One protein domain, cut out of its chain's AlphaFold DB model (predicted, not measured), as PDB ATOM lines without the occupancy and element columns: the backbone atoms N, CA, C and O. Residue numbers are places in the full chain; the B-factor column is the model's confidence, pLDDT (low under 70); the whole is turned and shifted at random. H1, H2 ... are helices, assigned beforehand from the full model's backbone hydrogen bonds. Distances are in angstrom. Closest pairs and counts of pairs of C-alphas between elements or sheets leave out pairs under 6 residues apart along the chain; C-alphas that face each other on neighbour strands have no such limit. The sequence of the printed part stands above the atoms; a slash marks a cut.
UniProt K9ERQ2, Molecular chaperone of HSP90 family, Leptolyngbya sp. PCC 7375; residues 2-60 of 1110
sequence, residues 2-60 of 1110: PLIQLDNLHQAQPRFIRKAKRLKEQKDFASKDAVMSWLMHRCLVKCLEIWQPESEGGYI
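This is residues 2 to 60 of the 1110 residues of the protein "Molecular chaperone of HSP90 family" of Leptolyngbya sp. PCC 7375 (UniProt K9ERQ2). The longest helix, H3, and H2 fold back on each other as a helical hairpin; H1 packs about perpendicular to H3 on its residues 39 to 43, and the short H4 follows beyond the end of H3. Past H4 there is no named element, and residues 51 to 56 stick out from the rest. Look at 59 printed residues with four named helices, in the order H1, H2, H3, H4, and no named strand; the class is all helix. The whole is loose, with a radius of gyration of the C-alphas of 13.4 A, and its outline of 42 by 21 by 15 A is only just a rod.

Start at H3, residues 29 to 45, and then find H2, residues 14 to 25. The two touch and form a hairpin, running opposite ways at a shallow tilt of 27 degrees; their closest C-alphas, those of Ala 20 and Lys 32, are 4.9 A apart. Next find H1, residues 3 to 12, which touches H3 at residues 39 to 43 of H3 alone. Here the closest C-alphas are those of Leu 9 and Cys 43, 6.4 A apart, and the lines of the two helices are about perpendicular at 74 degrees. H1 and H2 are close but not clearly touching, with the C-alphas of His 10 and Ile 17 closest at 6.6 A, and about perpendicular at 80 degrees. H4, residues 48 to 51, is close to H3 but not clearly touching it: the closest C-alphas, those of Leu 44 and Ile 50, are 7.5 A apart. H4 is apart from H1 and from H2. In H1, H2 and H3 every O i to N i+4 pair is within hydrogen-bond range; H4 is too short for such a pair, and its one O i to N i+3 pair is within range.

Find C-alpha 29 at (89.419, 67.176, 115.718); from there H3 runs 24.3 A to C-alpha 45 at (87.462, 43.174, 119.075). H2 covers 16.7 A from Pro 14 to Glu 25, and H1 covers 14.2 A from Leu 3 to Ala 12. H4 begins at Leu 48 and ends at C-alpha 51 at (87.546, 36.445, 125.827).

The two C-alphas farthest apart, those of Gln 26 and Glu 54, are 42.3 A apart. The printed part has no cut, and the links H1 to H2, H2 to H3 and H3 to H4 are tight. Read the B-factor column for the model's confidence: the mean pLDDT of the printed part is 71.7, and residues 2 to 12 and 45 to 60 are under 70.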
ATOM      1  N   PRO A   2      94.691  47.662 128.679       51.91
ATOM      2  CA  PRO A   2      96.126  47.530 128.914       51.91
ATOM      3  C   PRO A   2      96.928  48.291 127.845       51.91
ATOM      4  O   PRO A   2      96.692  48.092 126.652       51.91
ATOM      5  N   LEU A   3      97.902  49.118 128.256       50.69
ATOM      6  CA  LEU A   3      98.794  49.887 127.362       50.69
ATOM      7  C   LEU A   3      99.416  49.029 126.244       50.69
ATOM      8  O   LEU A   3      99.473  49.450 125.095       50.69
ATOM      9  N   ILE A   4      99.760  47.778 126.555       52.69
ATOM     10  CA  ILE A   4     100.373  46.820 125.622       52.69
ATOM     11  C   ILE A   4      99.479  46.532 124.401       52.69
ATOM     12  O   ILE A   4      99.976  46.385 123.286       52.69
ATOM     13  N   GLN A   5      98.155  46.450 124.573       58.22
ATOM     14  CA  GLN A   5      97.238  46.173 123.457       58.22
ATOM     15  C   GLN A   5      97.099  47.386 122.528       58.22
ATOM     16  O   GLN A   5      97.044  47.227 121.307       58.22
ATOM     17  N   LEU A   6      97.099  48.592 123.105       61.47
ATOM     18  CA  LEU A   6      97.116  49.843 122.349       61.47
ATOM     19  C   LEU A   6      98.429  49.999 121.576       61.47
ATOM     20  O   LEU A   6      98.396  50.332 120.394       61.47
ATOM     21  N   ASP A   7      99.565  49.658 122.184       59.53
ATOM     22  CA  ASP A   7     100.865  49.679 121.508       59.53
ATOM     23  C   ASP A   7     100.942  48.670 120.358       59.53
ATOM     24  O   ASP A   7     101.413  49.009 119.270       59.53
ATOM     25  N   ASN A   8     100.413  47.457 120.544       61.22
ATOM     26  CA  ASN A   8     100.323  46.462 119.473       61.22
ATOM     27  C   ASN A   8      99.453  46.955 118.307       61.22
ATOM     28  O   ASN A   8      99.815  46.762 117.145       61.22
ATOM     29  N   LEU A   9      98.331  47.627 118.588       66.38
ATOM     30  CA  LEU A   9      97.494  48.242 117.555       66.38
ATOM     31  C   LEU A   9      98.226  49.387 116.844       66.38
ATOM     32  O   LEU A   9      98.186  49.462 115.616       66.38
ATOM     33  N   HIS A  10      98.912  50.255 117.592       67.06
ATOM     34  CA  HIS A  10      99.701  51.353 117.034       67.06
ATOM     35  C   HIS A  10     100.785  50.836 116.082       67.06
ATOM     36  O   HIS A  10     100.976  51.398 115.003       67.06
ATOM     37  N   GLN A  11     101.454  49.740 116.449       61.22
ATOM     38  CA  GLN A  11     102.441  49.073 115.599       61.22
ATOM     39  C   GLN A  11     101.806  48.370 114.393       61.22
ATOM     40  O   GLN A  11     102.398  48.358 113.317       61.22
ATOM     41  N   ALA A  12     100.611  47.794 114.547       62.03
ATOM     42  CA  ALA A  12      99.909  47.107 113.464       62.03
ATOM     43  C   ALA A  12      99.282  48.066 112.438       62.03
ATOM     44  O   ALA A  12      99.098  47.684 111.286       62.03
ATOM     45  N   GLN A  13      98.933  49.294 112.840       72.19
ATOM     46  CA  GLN A  13      98.221  50.273 112.008       72.19
ATOM     47  C   GLN A  13      98.874  51.674 112.030       72.19
ATOM     48  O   GLN A  13      98.208  52.683 112.290       72.19
ATOM     49  N   PRO A  14     100.177  51.796 111.701       73.31
ATOM     50  CA  PRO A  14     100.919  53.049 111.846       73.31
ATOM     51  C   PRO A  14     100.415  54.159 110.910       73.31
ATOM     52  O   PRO A  14     100.561  55.344 111.214       73.31
ATOM     53  N   ARG A  15      99.795  53.809 109.773       80.00
ATOM     54  CA  ARG A  15      99.207  54.789 108.842       80.00
ATOM     55  C   ARG A  15      98.090  55.610 109.488       80.00
ATOM     56  O   ARG A  15      98.083  56.826 109.331       80.00
ATOM     57  N   PHE A  16      97.212  54.981 110.267       84.12
ATOM     58  CA  PHE A  16      96.063  55.656 110.867       84.12
ATOM     59  C   PHE A  16      96.480  56.518 112.057       84.12
ATOM     60  O   PHE A  16      95.925  57.593 112.255       84.12
ATOM     61  N   ILE A  17      97.533  56.120 112.777       83.56
ATOM     62  CA  ILE A  17      98.142  56.956 113.820       83.56
ATOM     63  C   ILE A  17      98.794  58.201 113.217       83.56
ATOM     64  O   ILE A  17      98.572  59.306 113.708       83.56
ATOM     65  N   ARG A  18      99.551  58.055 112.120       84.19
ATOM     66  CA  ARG A  18     100.093  59.210 111.383       84.19
ATOM     67  C   ARG A  18      98.978  60.114 110.864       84.19
ATOM     68  O   ARG A  18      99.077  61.329 110.992       84.19
ATOM     69  N   LYS A  19      97.897  59.529 110.344       87.19
ATOM     70  CA  LYS A  19      96.720  60.268 109.885       87.19
ATOM     71  C   LYS A  19      96.059  61.060 111.017       87.19
ATOM     72  O   LYS A  19      95.814  62.246 110.844       87.19
ATOM     73  N   ALA A  20      95.843  60.449 112.182       87.19
ATOM     74  CA  ALA A  20      95.288  61.130 113.351       87.19
ATOM     75  C   ALA A  20      96.195  62.272 113.852       87.19
ATOM     76  O   ALA A  20      95.690  63.333 114.211       87.19
ATOM     77  N   LYS A  21      97.526  62.091 113.830       86.69
ATOM     78  CA  LYS A  21      98.490  63.165 114.146       86.69
ATOM     79  C   LYS A  21      98.395  64.326 113.153       86.69
ATOM     80  O   LYS A  21      98.210  65.458 113.583       86.69
ATOM     81  N   ARG A  22      98.395  64.034 111.850       89.75
ATOM     82  CA  ARG A  22      98.230  65.039 110.788       89.75
ATOM     83  C   ARG A  22      96.918  65.818 110.927       89.75
ATOM     84  O   ARG A  22      96.909  67.034 110.804       89.75
ATOM     85  N   LEU A  23      95.808  65.135 111.215       89.00
ATOM     86  CA  LEU A  23      94.507  65.783 111.424       89.00
ATOM     87  C   LEU A  23      94.506  66.677 112.675       89.00
ATOM     88  O   LEU A  23      93.926  67.759 112.656       89.00
ATOM     89  N   LYS A  24      95.217  66.272 113.738       89.81
ATOM     90  CA  LYS A  24      95.438  67.111 114.925       89.81
ATOM     91  C   LYS A  24      96.242  68.373 114.585       89.81
ATOM     92  O   LYS A  24      95.866  69.451 115.033       89.81
ATOM     93  N   GLU A  25      97.303  68.255 113.787       89.38
ATOM     94  CA  GLU A  25      98.102  69.395 113.299       89.38
ATOM     95  C   GLU A  25      97.254  70.352 112.441       89.38
ATOM     96  O   GLU A  25      97.373  71.568 112.558       89.38
ATOM     97  N   GLN A  26      96.326  69.807 111.650       87.62
ATOM     98  CA  GLN A  26      95.364  70.558 110.834       87.62
ATOM     99  C   GLN A  26      94.164  71.114 111.626       87.62
ATOM    100  O   GLN A  26      93.313  71.779 111.042       87.62
ATOM    101  N   LYS A  27      94.084  70.865 112.943       91.44
ATOM    102  CA  LYS A  27      92.962  71.240 113.827       91.44
ATOM    103  C   LYS A  27      91.600  70.625 113.442       91.44
ATOM    104  O   LYS A  27      90.566  71.104 113.900       91.44
ATOM    105  N   ASP A  28      91.584  69.534 112.674       87.62
ATOM    106  CA  ASP A  28      90.374  68.756 112.370       87.62
ATOM    107  C   ASP A  28      90.161  67.659 113.428       87.62
ATOM    108  O   ASP A  28      90.500  66.479 113.257       87.62
ATOM    109  N   PHE A  29      89.632  68.071 114.580       88.94
ATOM    110  CA  PHE A  29      89.419  67.176 115.718       88.94
ATOM    111  C   PHE A  29      88.312  66.146 115.473       88.94
ATOM    112  O   PHE A  29      88.448  65.014 115.934       88.94
ATOM    113  N   ALA A  30      87.272  66.490 114.706       86.44
ATOM    114  CA  ALA A  30      86.159  65.588 114.416       86.44
ATOM    115  C   ALA A  30      86.621  64.378 113.587       86.44
ATOM    116  O   ALA A  30      86.389  63.231 113.978       86.44
ATOM    117  N   SER A  31      87.366  64.613 112.502       87.00
ATOM    118  CA  SER A  31      87.960  63.542 111.691       87.00
ATOM    119  C   SER A  31      89.005  62.740 112.469       87.00
ATOM    120  O   SER A  31      89.108  61.519 112.319       87.00
ATOM    121  N   LYS A  32      89.791  63.400 113.328       90.25
ATOM    122  CA  LYS A  32      90.765  62.716 114.189       90.25
ATOM    123  C   LYS A  32      90.065  61.787 115.189       90.25
ATOM    124  O   LYS A  32      90.488  60.638 115.336       90.25
ATOM    125  N   ASP A  33      88.997  62.234 115.840       88.44
ATOM    126  CA  ASP A  33      88.246  61.431 116.811       88.44
ATOM    127  C   ASP A  33      87.496  60.278 116.140       88.44
ATOM    128  O   ASP A  33      87.458  59.172 116.682       88.44
ATOM    129  N   ALA A  34      87.005  60.484 114.921       84.88
ATOM    130  CA  ALA A  34      86.476  59.444 114.047       84.88
ATOM    131  C   ALA A  34      87.488  58.310 113.779       84.88
ATOM    132  O   ALA A  34      87.202  57.136 114.039       84.88
ATOM    133  N   VAL A  35      88.695  58.657 113.309       87.06
ATOM    134  CA  VAL A  35      89.778  57.689 113.047       87.06
ATOM    135  C   VAL A  35      90.164  56.946 114.330       87.06
ATOM    136  O   VAL A  35      90.293  55.720 114.330       87.06
ATOM    137  N   MET A  36      90.310  57.671 115.444       86.00
ATOM    138  CA  MET A  36      90.672  57.079 116.736       86.00
ATOM    139  C   MET A  36      89.573  56.170 117.299       86.00
ATOM    140  O   MET A  36      89.886  55.119 117.854       86.00
ATOM    141  N   SER A  37      88.299  56.520 117.119       83.88
ATOM    142  CA  SER A  37      87.161  55.701 117.557       83.88
ATOM    143  C   SER A  37      87.094  54.379 116.796       83.88
ATOM    144  O   SER A  37      86.889  53.322 117.397       83.88
ATOM    145  N   TRP A  38      87.344  54.403 115.483       82.50
ATOM    146  CA  TRP A  38      87.421  53.177 114.689       82.50
ATOM    147  C   TRP A  38      88.599  52.288 115.106       82.50
ATOM    148  O   TRP A  38      88.429  51.079 115.286       82.50
ATOM    149  N   LEU A  39      89.780  52.879 115.328       80.75
ATOM    150  CA  LEU A  39      90.944  52.156 115.849       80.75
ATOM    151  C   LEU A  39      90.639  51.521 117.211       80.75
ATOM    152  O   LEU A  39      90.929  50.342 117.414       80.75
ATOM    153  N   MET A  40      89.995  52.263 118.114       79.88
ATOM    154  CA  MET A  40      89.591  51.762 119.426       79.88
ATOM    155  C   MET A  40      88.652  50.558 119.303       79.88
ATOM    156  O   MET A  40      88.868  49.541 119.960       79.88
ATOM    157  N   HIS A  41      87.661  50.609 118.409       77.50
ATOM    158  CA  HIS A  41      86.768  49.475 118.172       77.50
ATOM    159  C   HIS A  41      87.520  48.236 117.654       77.50
ATOM    160  O   HIS A  41      87.310  47.124 118.142       77.50
ATOM    161  N   ARG A  42      88.446  48.413 116.702       76.00
ATOM    162  CA  ARG A  42      89.299  47.319 116.205       76.00
ATOM    163  C   ARG A  42      90.198  46.746 117.305       76.00
ATOM    164  O   ARG A  42      90.426  45.537 117.318       76.00
ATOM    165  N   CYS A  43      90.672  47.592 118.221       73.12
ATOM    166  CA  CYS A  43      91.412  47.181 119.411       73.12
ATOM    167  C   CYS A  43      90.550  46.299 120.316       73.12
ATOM    168  O   CYS A  43      90.965  45.206 120.690       73.12
ATOM    169  N   LEU A  44      89.327  46.749 120.613       72.19
ATOM    170  CA  LEU A  44      88.397  46.050 121.495       72.19
ATOM    171  C   LEU A  44      88.071  44.656 120.958       72.19
ATOM    172  O   LEU A  44      88.222  43.693 121.695       72.19
ATOM    173  N   VAL A  45      87.749  44.500 119.671       68.25
ATOM    174  CA  VAL A  45      87.462  43.174 119.075       68.25
ATOM    175  C   VAL A  45      88.640  42.191 119.207       68.25
ATOM    176  O   VAL A  45      88.432  40.979 119.270       68.25
ATOM    177  N   LYS A  46      89.878  42.694 119.275       65.56
ATOM    178  CA  LYS A  46      91.105  41.894 119.446       65.56
ATOM    179  C   LYS A  46      91.575  41.783 120.902       65.56
ATOM    180  O   LYS A  46      92.577  41.125 121.170       65.56
ATOM    181  N   CYS A  47      90.887  42.433 121.833       66.75
ATOM    182  CA  CYS A  47      91.258  42.494 123.237       66.75
ATOM    183  C   CYS A  47      91.014  41.146 123.930       66.75
ATOM    184  O   CYS A  47      89.935  40.563 123.815       66.75
ATOM    185  N   LEU A  48      92.004  40.676 124.697       62.53
ATOM    186  CA  LEU A  48      91.919  39.420 125.453       62.53
ATOM    187  C   LEU A  48      90.794  39.450 126.503       62.53
ATOM    188  O   LEU A  48      90.200  38.413 126.786       62.53
ATOM    189  N   GLU A  49      90.452  40.630 127.035       60.12
ATOM    190  CA  GLU A  49      89.406  40.792 128.054       60.12
ATOM    191  C   GLU A  49      87.999  40.427 127.543       60.12
ATOM    192  O   GLU A  49      87.193  39.910 128.311       60.12
ATOM    193  N   ILE A  50      87.701  40.585 126.242       61.41
ATOM    194  CA  ILE A  50      86.421  40.115 125.660       61.41
ATOM    195  C   ILE A  50      86.303  38.580 125.752       61.41
ATOM    196  O   ILE A  50      85.210  38.003 125.860       61.41
ATOM    197  N   TRP A  51      87.445  37.897 125.754       61.03
ATOM    198  CA  TRP A  51      87.546  36.445 125.827       61.03
ATOM    199  C   TRP A  51      87.705  35.937 127.276       61.03
ATOM    200  O   TRP A  51      87.416  34.768 127.537       61.03
ATOM    201  N   GLN A  52      88.025  36.813 128.242       59.28
ATOM    202  CA  GLN A  52      88.156  36.518 129.678       59.28
ATOM    203  C   GLN A  52      87.131  37.295 130.540       59.28
ATOM    204  O   GLN A  52      87.451  38.353 131.075       59.28
ATOM    205  N   PRO A  53      85.916  36.765 130.767       50.28
ATOM    206  CA  PRO A  53      84.873  37.459 131.535       50.28
ATOM    207  C   PRO A  53      85.112  37.514 133.062       50.28
ATOM    208  O   PRO A  53      84.221  37.943 133.788       50.28
ATOM    209  N   GLU A  54      86.267  37.057 133.562       47.00
ATOM    210  CA  GLU A  54      86.581  36.956 135.002       47.00
ATOM    211  C   GLU A  54      87.397  38.134 135.553       47.00
ATOM    212  O   GLU A  54      87.627  38.193 136.757       47.00
ATOM    213  N   SER A  55      87.833  39.090 134.725       43.12
ATOM    214  CA  SER A  55      88.416  40.315 135.271       43.12
ATOM    215  C   SER A  55      87.294  41.191 135.837       43.12
ATOM    216  O   SER A  55      86.320  41.496 135.150       43.12
ATOM    217  N   GLU A  56      87.443  41.638 137.085       37.84
ATOM    218  CA  GLU A  56      86.531  42.553 137.799       37.84
ATOM    219  C   GLU A  56      86.307  43.917 137.086       37.84
ATOM    220  O   GLU A  56      85.668  44.808 137.636       37.84
ATOM    221  N   GLY A  57      86.803  44.095 135.854       44.91
ATOM    222  CA  GLY A  57      86.712  45.317 135.052       44.91
ATOM    223  C   GLY A  57      86.265  45.127 133.594       44.91
ATOM    224  O   GLY A  57      86.500  46.018 132.781       44.91
ATOM    225  N   GLY A  58      85.656  43.995 133.219       48.62
ATOM    226  CA  GLY A  58      85.129  43.800 131.860       48.62
ATOM    227  C   GLY A  58      83.912  44.687 131.547       48.62
ATOM    228  O   GLY A  58      82.923  44.668 132.275       48.62
ATOM    229  N   TYR A  59      83.940  45.422 130.427       53.25
ATOM    230  CA  TYR A  59      82.836  46.273 129.941       53.25
ATOM    231  C   TYR A  59      81.678  45.460 129.323       53.25
ATOM    232  O   TYR A  59      81.295  45.677 128.170       53.25
ATOM    233  N   ILE A  60      81.124  44.484 130.047       58.03
ATOM    234  CA  ILE A  60      79.851  43.870 129.648       58.03
ATOM    235  C   ILE A  60      78.742  44.875 129.967       58.03
ATOM    236  O   ILE A  60      78.706  45.417 131.068       58.03
TER     237      ILE A  60